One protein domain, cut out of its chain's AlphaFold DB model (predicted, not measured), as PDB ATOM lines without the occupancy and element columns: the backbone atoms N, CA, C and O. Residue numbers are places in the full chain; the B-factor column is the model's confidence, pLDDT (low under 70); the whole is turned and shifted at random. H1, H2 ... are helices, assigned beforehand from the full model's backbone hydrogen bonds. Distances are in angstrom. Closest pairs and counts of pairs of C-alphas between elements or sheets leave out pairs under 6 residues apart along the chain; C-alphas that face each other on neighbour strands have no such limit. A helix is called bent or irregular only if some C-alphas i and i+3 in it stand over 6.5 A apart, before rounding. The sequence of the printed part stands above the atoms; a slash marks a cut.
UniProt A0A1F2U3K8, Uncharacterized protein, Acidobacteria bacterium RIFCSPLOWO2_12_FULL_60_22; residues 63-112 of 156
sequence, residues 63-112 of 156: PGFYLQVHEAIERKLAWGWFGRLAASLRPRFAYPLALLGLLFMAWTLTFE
ATOM      1  N   PRO A  63     234.929 113.241 155.534       80.94
ATOM      2  CA  PRO A  63     233.885 112.329 155.051       80.94
ATOM      3  C   PRO A  63     232.745 113.029 154.283       80.94
ATOM      4  O   PRO A  63     232.125 112.426 153.413       80.94
ATOM      5  N   GLY A  64     232.489 114.316 154.550       85.25
ATOM      6  CA  GLY A  64     231.477 115.106 153.837       85.25
ATOM      7  C   GLY A  64     231.895 115.599 152.446       85.25
ATOM      8  O   GLY A  64     231.028 115.959 151.652       85.25
ATOM      9  N   PHE A  65     233.193 115.602 152.121       88.44
ATOM     10  CA  PHE A  65     233.694 116.059 150.821       88.44
ATOM     11  C   PHE A  65     233.158 115.192 149.678       88.44
ATOM     12  O   PHE A  65     232.684 115.712 148.672       88.44
ATOM     13  N   TYR A  66     233.151 113.870 149.861       87.00
ATOM     14  CA  TYR A  66     232.668 112.935 148.844       87.00
ATOM     15  C   TYR A  66     231.175 113.102 148.553       87.00
ATOM     16  O   TYR A  66     230.776 113.037 147.394       87.00
ATOM     17  N   LEU A  67     230.364 113.399 149.574       88.81
ATOM     18  CA  LEU A  67     228.941 113.698 149.388       88.81
ATOM     19  C   LEU A  67     228.744 114.973 148.558       88.81
ATOM     20  O   LEU A  67     227.941 114.987 147.628       88.81
ATOM     21  N   GLN A  68     229.524 116.019 148.841       87.38
ATOM     22  CA  GLN A  68     229.461 117.277 148.093       87.38
ATOM     23  C   GLN A  68     229.924 117.112 146.641       87.38
ATOM     24  O   GLN A  68     229.315 117.678 145.732       87.38
ATOM     25  N   VAL A  69     230.977 116.324 146.409       90.38
ATOM     26  CA  VAL A  69     231.462 116.010 145.058       90.38
ATOM     27  C   VAL A  69     230.416 115.210 144.287       90.38
ATOM     28  O   VAL A  69     230.140 115.541 143.136       90.38
ATOM     29  N   HIS A  70     229.788 114.219 144.919       86.38
ATOM     30  CA  HIS A  70     228.730 113.428 144.297       86.38
ATOM     31  C   HIS A  70     227.549 114.308 143.868       86.38
ATOM     32  O   HIS A  70     227.165 114.310 142.699       86.38
ATOM     33  N   GLU A  71     227.052 115.155 144.769       87.88
ATOM     34  CA  GLU A  71     225.958 116.086 144.472       87.88
ATOM     35  C   GLU A  71     226.344 117.110 143.386       87.88
ATOM     36  O   GLU A  71     225.514 117.547 142.582       87.88
ATOM     37  N   ALA A  72     227.612 117.530 143.335       87.56
ATOM     38  CA  ALA A  72     228.108 118.420 142.288       87.56
ATOM     39  C   ALA A  72     228.182 117.727 140.914       87.56
ATOM     40  O   ALA A  72     227.866 118.353 139.897       87.56
ATOM     41  N   ILE A  73     228.573 116.450 140.874       85.94
ATOM     42  CA  ILE A  73     228.610 115.637 139.650       85.94
ATOM     43  C   ILE A  73     227.192 115.401 139.128       85.94
ATOM     44  O   ILE A  73     226.926 115.659 137.952       85.94
ATOM     45  N   GLU A  74     226.266 114.998 139.997       83.38
ATOM     46  CA  GLU A  74     224.862 114.785 139.636       83.38
ATOM     47  C   GLU A  74     224.222 116.055 139.074       83.38
ATOM     48  O   GLU A  74     223.571 116.014 138.028       83.38
ATOM     49  N   ARG A  75     224.476 117.214 139.696       81.12
ATOM     50  CA  ARG A  75     223.989 118.504 139.183       81.12
ATOM     51  C   ARG A  75     224.539 118.834 137.797       81.12
ATOM     52  O   ARG A  75     223.789 119.336 136.960       81.12
ATOM     53  N   LYS A  76     225.815 118.546 137.518       79.06
ATOM     54  CA  LYS A  76     226.398 118.759 136.180       79.06
ATOM     55  C   LYS A  76     225.822 117.799 135.138       79.06
ATOM     56  O   LYS A  76     225.529 118.232 134.025       79.06
ATOM     57  N   LEU A  77     225.615 116.531 135.492       73.31
ATOM     58  CA  LEU A  77     225.002 115.531 134.610       73.31
ATOM     59  C   LEU A  77     223.542 115.878 134.287       73.31
ATOM     60  O   LEU A  77     223.138 115.834 133.124       73.31
ATOM     61  N   ALA A  78     222.776 116.317 135.289       67.06
ATOM     62  CA  ALA A  78     221.398 116.773 135.121       67.06
ATOM     63  C   ALA A  78     221.282 118.085 134.318       67.06
ATOM     64  O   ALA A  78     220.249 118.350 133.707       67.06
ATOM     65  N   TRP A  79     222.336 118.904 134.270       67.44
ATOM     66  CA  TRP A  79     222.381 120.094 133.409       67.44
ATOM     67  C   TRP A  79     222.829 119.771 131.968       67.44
ATOM     68  O   TRP A  79     222.648 120.570 131.041       67.44
ATOM     69  N   GLY A  80     223.367 118.571 131.743       74.75
ATOM     70  CA  GLY A  80     223.648 118.060 130.408       74.75
ATOM     71  C   GLY A  80     222.386 117.940 129.546       74.75
ATOM     72  O   GLY A  80     221.249 117.977 130.025       74.75
ATOM     73  N   TRP A  81     222.573 117.766 128.238       74.62
ATOM     74  CA  TRP A  81     221.464 117.492 127.317       74.62
ATOM     75  C   TRP A  81     220.663 116.240 127.732       74.62
ATOM     76  O   TRP A  81     219.450 116.217 127.543       74.62
ATOM     77  N   PHE A  82     221.304 115.273 128.404       73.31
ATOM     78  CA  PHE A  82     220.657 114.110 129.018       73.31
ATOM     79  C   PHE A  82     219.613 114.474 130.074       73.31
ATOM     80  O   PHE A  82     218.544 113.876 130.078       73.31
ATOM     81  N   GLY A  83     219.860 115.464 130.937       71.81
ATOM     82  CA  GLY A  83     218.864 115.877 131.928       71.81
ATOM     83  C   GLY A  83     217.656 116.568 131.295       71.81
ATOM     84  O   GLY A  83     216.523 116.341 131.715       71.81
ATOM     85  N   ARG A  84     217.861 117.322 130.205       76.31
ATOM     86  CA  ARG A  84     216.759 117.861 129.384       76.31
ATOM     87  C   ARG A  84     215.987 116.758 128.659       76.31
ATOM     88  O   ARG A  84     214.764 116.834 128.577       76.31
ATOM     89  N   LEU A  85     216.676 115.734 128.165       75.88
ATOM     90  CA  LEU A  85     216.061 114.583 127.507       75.88
ATOM     91  C   LEU A  85     215.252 113.741 128.506       75.88
ATOM     92  O   LEU A  85     214.084 113.455 128.251       75.88
ATOM     93  N   ALA A  86     215.823 113.448 129.676       71.75
ATOM     94  CA  ALA A  86     215.164 112.752 130.779       71.75
ATOM     95  C   ALA A  86     213.946 113.525 131.311       71.75
ATOM     96  O   ALA A  86     212.905 112.925 131.557       71.75
ATOM     97  N   ALA A  87     214.026 114.855 131.418       70.38
ATOM     98  CA  ALA A  87     212.883 115.689 131.799       70.38
ATOM     99  C   ALA A  87     211.798 115.771 130.703       70.38
ATOM    100  O   ALA A  87     210.616 115.940 131.008       70.38
ATOM    101  N   SER A  88     212.181 115.651 129.428       71.81
ATOM    102  CA  SER A  88     211.257 115.662 128.282       71.81
ATOM    103  C   SER A  88     210.580 114.303 128.045       71.81
ATOM    104  O   SER A  88     209.491 114.232 127.464       71.81
ATOM    105  N   LEU A  89     211.174 113.221 128.558       71.81
ATOM    106  CA  LEU A  89     210.622 111.868 128.567       71.81
ATOM    107  C   LEU A  89     209.400 111.783 129.492       71.81
ATOM    108  O   LEU A  89     209.439 111.335 130.634       71.81
ATOM    109  N   ARG A  90     208.259 112.231 128.966       69.06
ATOM    110  CA  ARG A  90     206.939 112.069 129.585       69.06
ATOM    111  C   ARG A  90     206.652 110.584 129.857       69.06
ATOM    112  O   ARG A  90     207.017 109.743 129.035       69.06
ATOM    113  N   PRO A  91     205.848 110.252 130.888       72.31
ATOM    114  CA  PRO A  91     205.506 108.864 131.235       72.31
ATOM    115  C   PRO A  91     204.820 108.085 130.099       72.31
ATOM    116  O   PRO A  91     204.789 106.860 130.110       72.31
ATOM    117  N   ARG A  92     204.302 108.775 129.073       73.19
ATOM    118  CA  ARG A  92     203.744 108.152 127.865       73.19
ATOM    119  C   ARG A  92     204.788 107.429 127.011       73.19
ATOM    120  O   ARG A  92     204.428 106.487 126.318       73.19
ATOM    121  N   PHE A  93     206.055 107.835 127.081       76.94
ATOM    122  CA  PHE A  93     207.147 107.194 126.348       76.94
ATOM    123  C   PHE A  93     207.819 106.055 127.125       76.94
ATOM    124  O   PHE A  93     208.629 105.341 126.547       76.94
ATOM    125  N   ALA A  94     207.442 105.823 128.388       76.50
ATOM    126  CA  ALA A  94     207.982 104.720 129.183       76.50
ATOM    127  C   ALA A  94     207.623 103.349 128.584       76.50
ATOM    128  O   ALA A  94     208.486 102.489 128.457       76.50
ATOM    129  N   TYR A  95     206.371 103.165 128.150       82.44
ATOM    130  CA  TYR A  95     205.911 101.923 127.521       82.44
ATOM    131  C   TYR A  95     206.590 101.614 126.179       82.44
ATOM    132  O   TYR A  95     207.084 100.497 126.034       82.44
ATOM    133  N   PRO A  96     206.662 102.541 125.199       84.38
ATOM    134  CA  PRO A  96     207.351 102.252 123.947       84.38
ATOM    135  C   PRO A  96     208.861 102.068 124.137       84.38
ATOM    136  O   PRO A  96     209.427 101.225 123.456       84.38
ATOM    137  N   LEU A  97     209.512 102.769 125.078       84.12
ATOM    138  CA  LEU A  97     210.928 102.529 125.391       84.12
ATOM    139  C   LEU A  97     211.163 101.184 126.070       84.12
ATOM    140  O   LEU A  97     212.123 100.507 125.729       84.12
ATOM    141  N   ALA A  98     210.297 100.778 127.002       84.81
ATOM    142  CA  ALA A  98     210.382  99.461 127.623       84.81
ATOM    143  C   ALA A  98     210.167  98.349 126.588       84.81
ATOM    144  O   ALA A  98     210.908  97.370 126.578       84.81
ATOM    145  N   LEU A  99     209.201  98.527 125.680       89.75
ATOM    146  CA  LEU A  99     208.970  97.602 124.576       89.75
ATOM    147  C   LEU A  99     210.168  97.566 123.627       89.75
ATOM    148  O   LEU A  99     210.603  96.480 123.273       89.75
ATOM    149  N   LEU A 100     210.738  98.719 123.268       91.56
ATOM    150  CA  LEU A 100     211.931  98.809 122.427       91.56
ATOM    151  C   LEU A 100     213.156  98.181 123.100       91.56
ATOM    152  O   LEU A 100     213.876  97.442 122.446       91.56
ATOM    153  N   GLY A 101     213.363  98.411 124.396       90.00
ATOM    154  CA  GLY A 101     214.431  97.781 125.170       90.00
ATOM    155  C   GLY A 101     214.265  96.264 125.259       90.00
ATOM    156  O   GLY A 101     215.242  95.539 125.108       90.00
ATOM    157  N   LEU A 102     213.033  95.772 125.424       91.88
ATOM    158  CA  LEU A 102     212.723  94.339 125.400       91.88
ATOM    159  C   LEU A 102     212.958  93.742 124.009       91.88
ATOM    160  O   LEU A 102     213.516  92.656 123.898       91.88
ATOM    161  N   LEU A 103     212.586  94.467 122.953       89.56
ATOM    162  CA  LEU A 103     212.815  94.065 121.566       89.56
ATOM    163  C   LEU A 103     214.312  94.057 121.232       89.56
ATOM    164  O   LEU A 103     214.773  93.132 120.578       89.56
ATOM    165  N   PHE A 104     215.075  95.029 121.736       91.00
ATOM    166  CA  PHE A 104     216.528  95.088 121.593       91.00
ATOM    167  C   PHE A 104     217.210  93.943 122.347       91.00
ATOM    168  O   PHE A 104     218.048  93.267 121.772       91.00
ATOM    169  N   MET A 105     216.790  93.654 123.583       87.19
ATOM    170  CA  MET A 105     217.255  92.481 124.337       87.19
ATOM    171  C   MET A 105     216.920  91.161 123.632       87.19
ATOM    172  O   MET A 105     217.736  90.247 123.580       87.19
ATOM    173  N   ALA A 106     215.716  91.045 123.068       88.12
ATOM    174  CA  ALA A 106     215.348  89.883 122.268       88.12
ATOM    175  C   ALA A 106     216.221  89.787 121.009       88.12
ATOM    176  O   ALA A 106     216.663  88.700 120.650       88.12
ATOM    177  N   TRP A 107     216.508  90.918 120.365       89.62
ATOM    178  CA  TRP A 107     217.368  90.994 119.191       89.62
ATOM    179  C   TRP A 107     218.810  90.585 119.512       89.62
ATOM    180  O   TRP A 107     219.341  89.729 118.813       89.62
ATOM    181  N   THR A 108     219.409  91.078 120.603       83.38
ATOM    182  CA  THR A 108     220.763  90.668 121.016       83.38
ATOM    183  C   THR A 108     220.819  89.173 121.302       83.38
ATOM    184  O   THR A 108     221.659  88.483 120.742       83.38
ATOM    185  N   LEU A 109     219.850  88.626 122.044       80.81
ATOM    186  CA  LEU A 109     219.777  87.179 122.291       80.81
ATOM    187  C   LEU A 109     219.593  86.350 121.008       80.81
ATOM    188  O   LEU A 109     220.035  85.205 120.947       80.81
ATOM    189  N   THR A 110     218.946  86.914 119.986       77.31
ATOM    190  CA  THR A 110     218.733  86.229 118.701       77.31
ATOM    191  C   THR A 110     219.984  86.263 117.821       77.31
ATOM    192  O   THR A 110     220.213  85.320 117.076       77.31
ATOM    193  N   PHE A 111     220.807  87.311 117.905       67.38
ATOM    194  CA  PHE A 111     222.023  87.447 117.093       67.38
ATOM    195  C   PHE A 111     223.286  86.878 117.761       67.38
ATOM    196  O   PHE A 111     224.238  86.550 117.061       67.38
ATOM    197  N   GLU A 112     223.305  86.693 119.083       55.69
ATOM    198  CA  GLU A 112     224.476  86.163 119.809       55.69
ATOM    199  C   GLU A 112     224.571  84.623 119.815       55.69
ATOM    200  O   GLU A 112     225.460  84.059 120.446       55.69
TER     201      GLU A 112
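Overview. This is residues 63 to 112 of the 156 residues of an uncharacterized protein of Acidobacteria bacterium RIFCSPLOWO2_12_FULL_60_22 (UniProt A0A1F2U3K8). The model is a wide-open V of helices with nothing in its middle: the longest helix, H3, makes one arm, and H1 followed by the short H2 makes the other, with the corner between H2 and H3. No helix touches another. The printed part has 50 residues, with three named helices in the order H1, H2, H3 and no named strand; the class is all helix. The whole is extended, with a radius of gyration of the C-alphas of 16.7 A, and spans 46 by 28 by 15 A, only just flat.

Arrangement. H3, residues 91 to 111, is apart from H2, residues 81 to 88, and from H1, residues 63 to 79. H1 and H2 are close but not clearly touching, with 2 pairs of C-alphas within 8 A; the closest C-alphas, those of Leu 77 and Gly 83, are 6.7 A apart. Their lines stand only just about perpendicular, at 73 degrees. In H2 every O i to N i+4 pair is within hydrogen-bond range, against 12 of 13 in H1 and 15 of 17 in H3.

Along the chain. H3 measures 30.5 A from C-alpha 91 at (205.506, 108.864, 131.235) to C-alpha 111 at (222.023, 87.447, 117.093). It is only just irregular: C-alphas 92 and 95 are 6.6 A apart. H1 measures 25.7 A and begins with C-alpha 63 at (233.885, 112.329, 155.051). H2 measures 10.4 A.

Size, cuts and confidence. The two C-alphas farthest apart, those of Pro 63 and Thr 110, are 47.2 A apart. The printed part has no cut, and the links H1 to H2 and H2 to H3 are tight. Residues 63 to 73, 90 to 96 and 98 to 112 stand free. The mean pLDDT of the printed part is 80.3; residues 78 to 79, 90 and 111 to 112 are under 70.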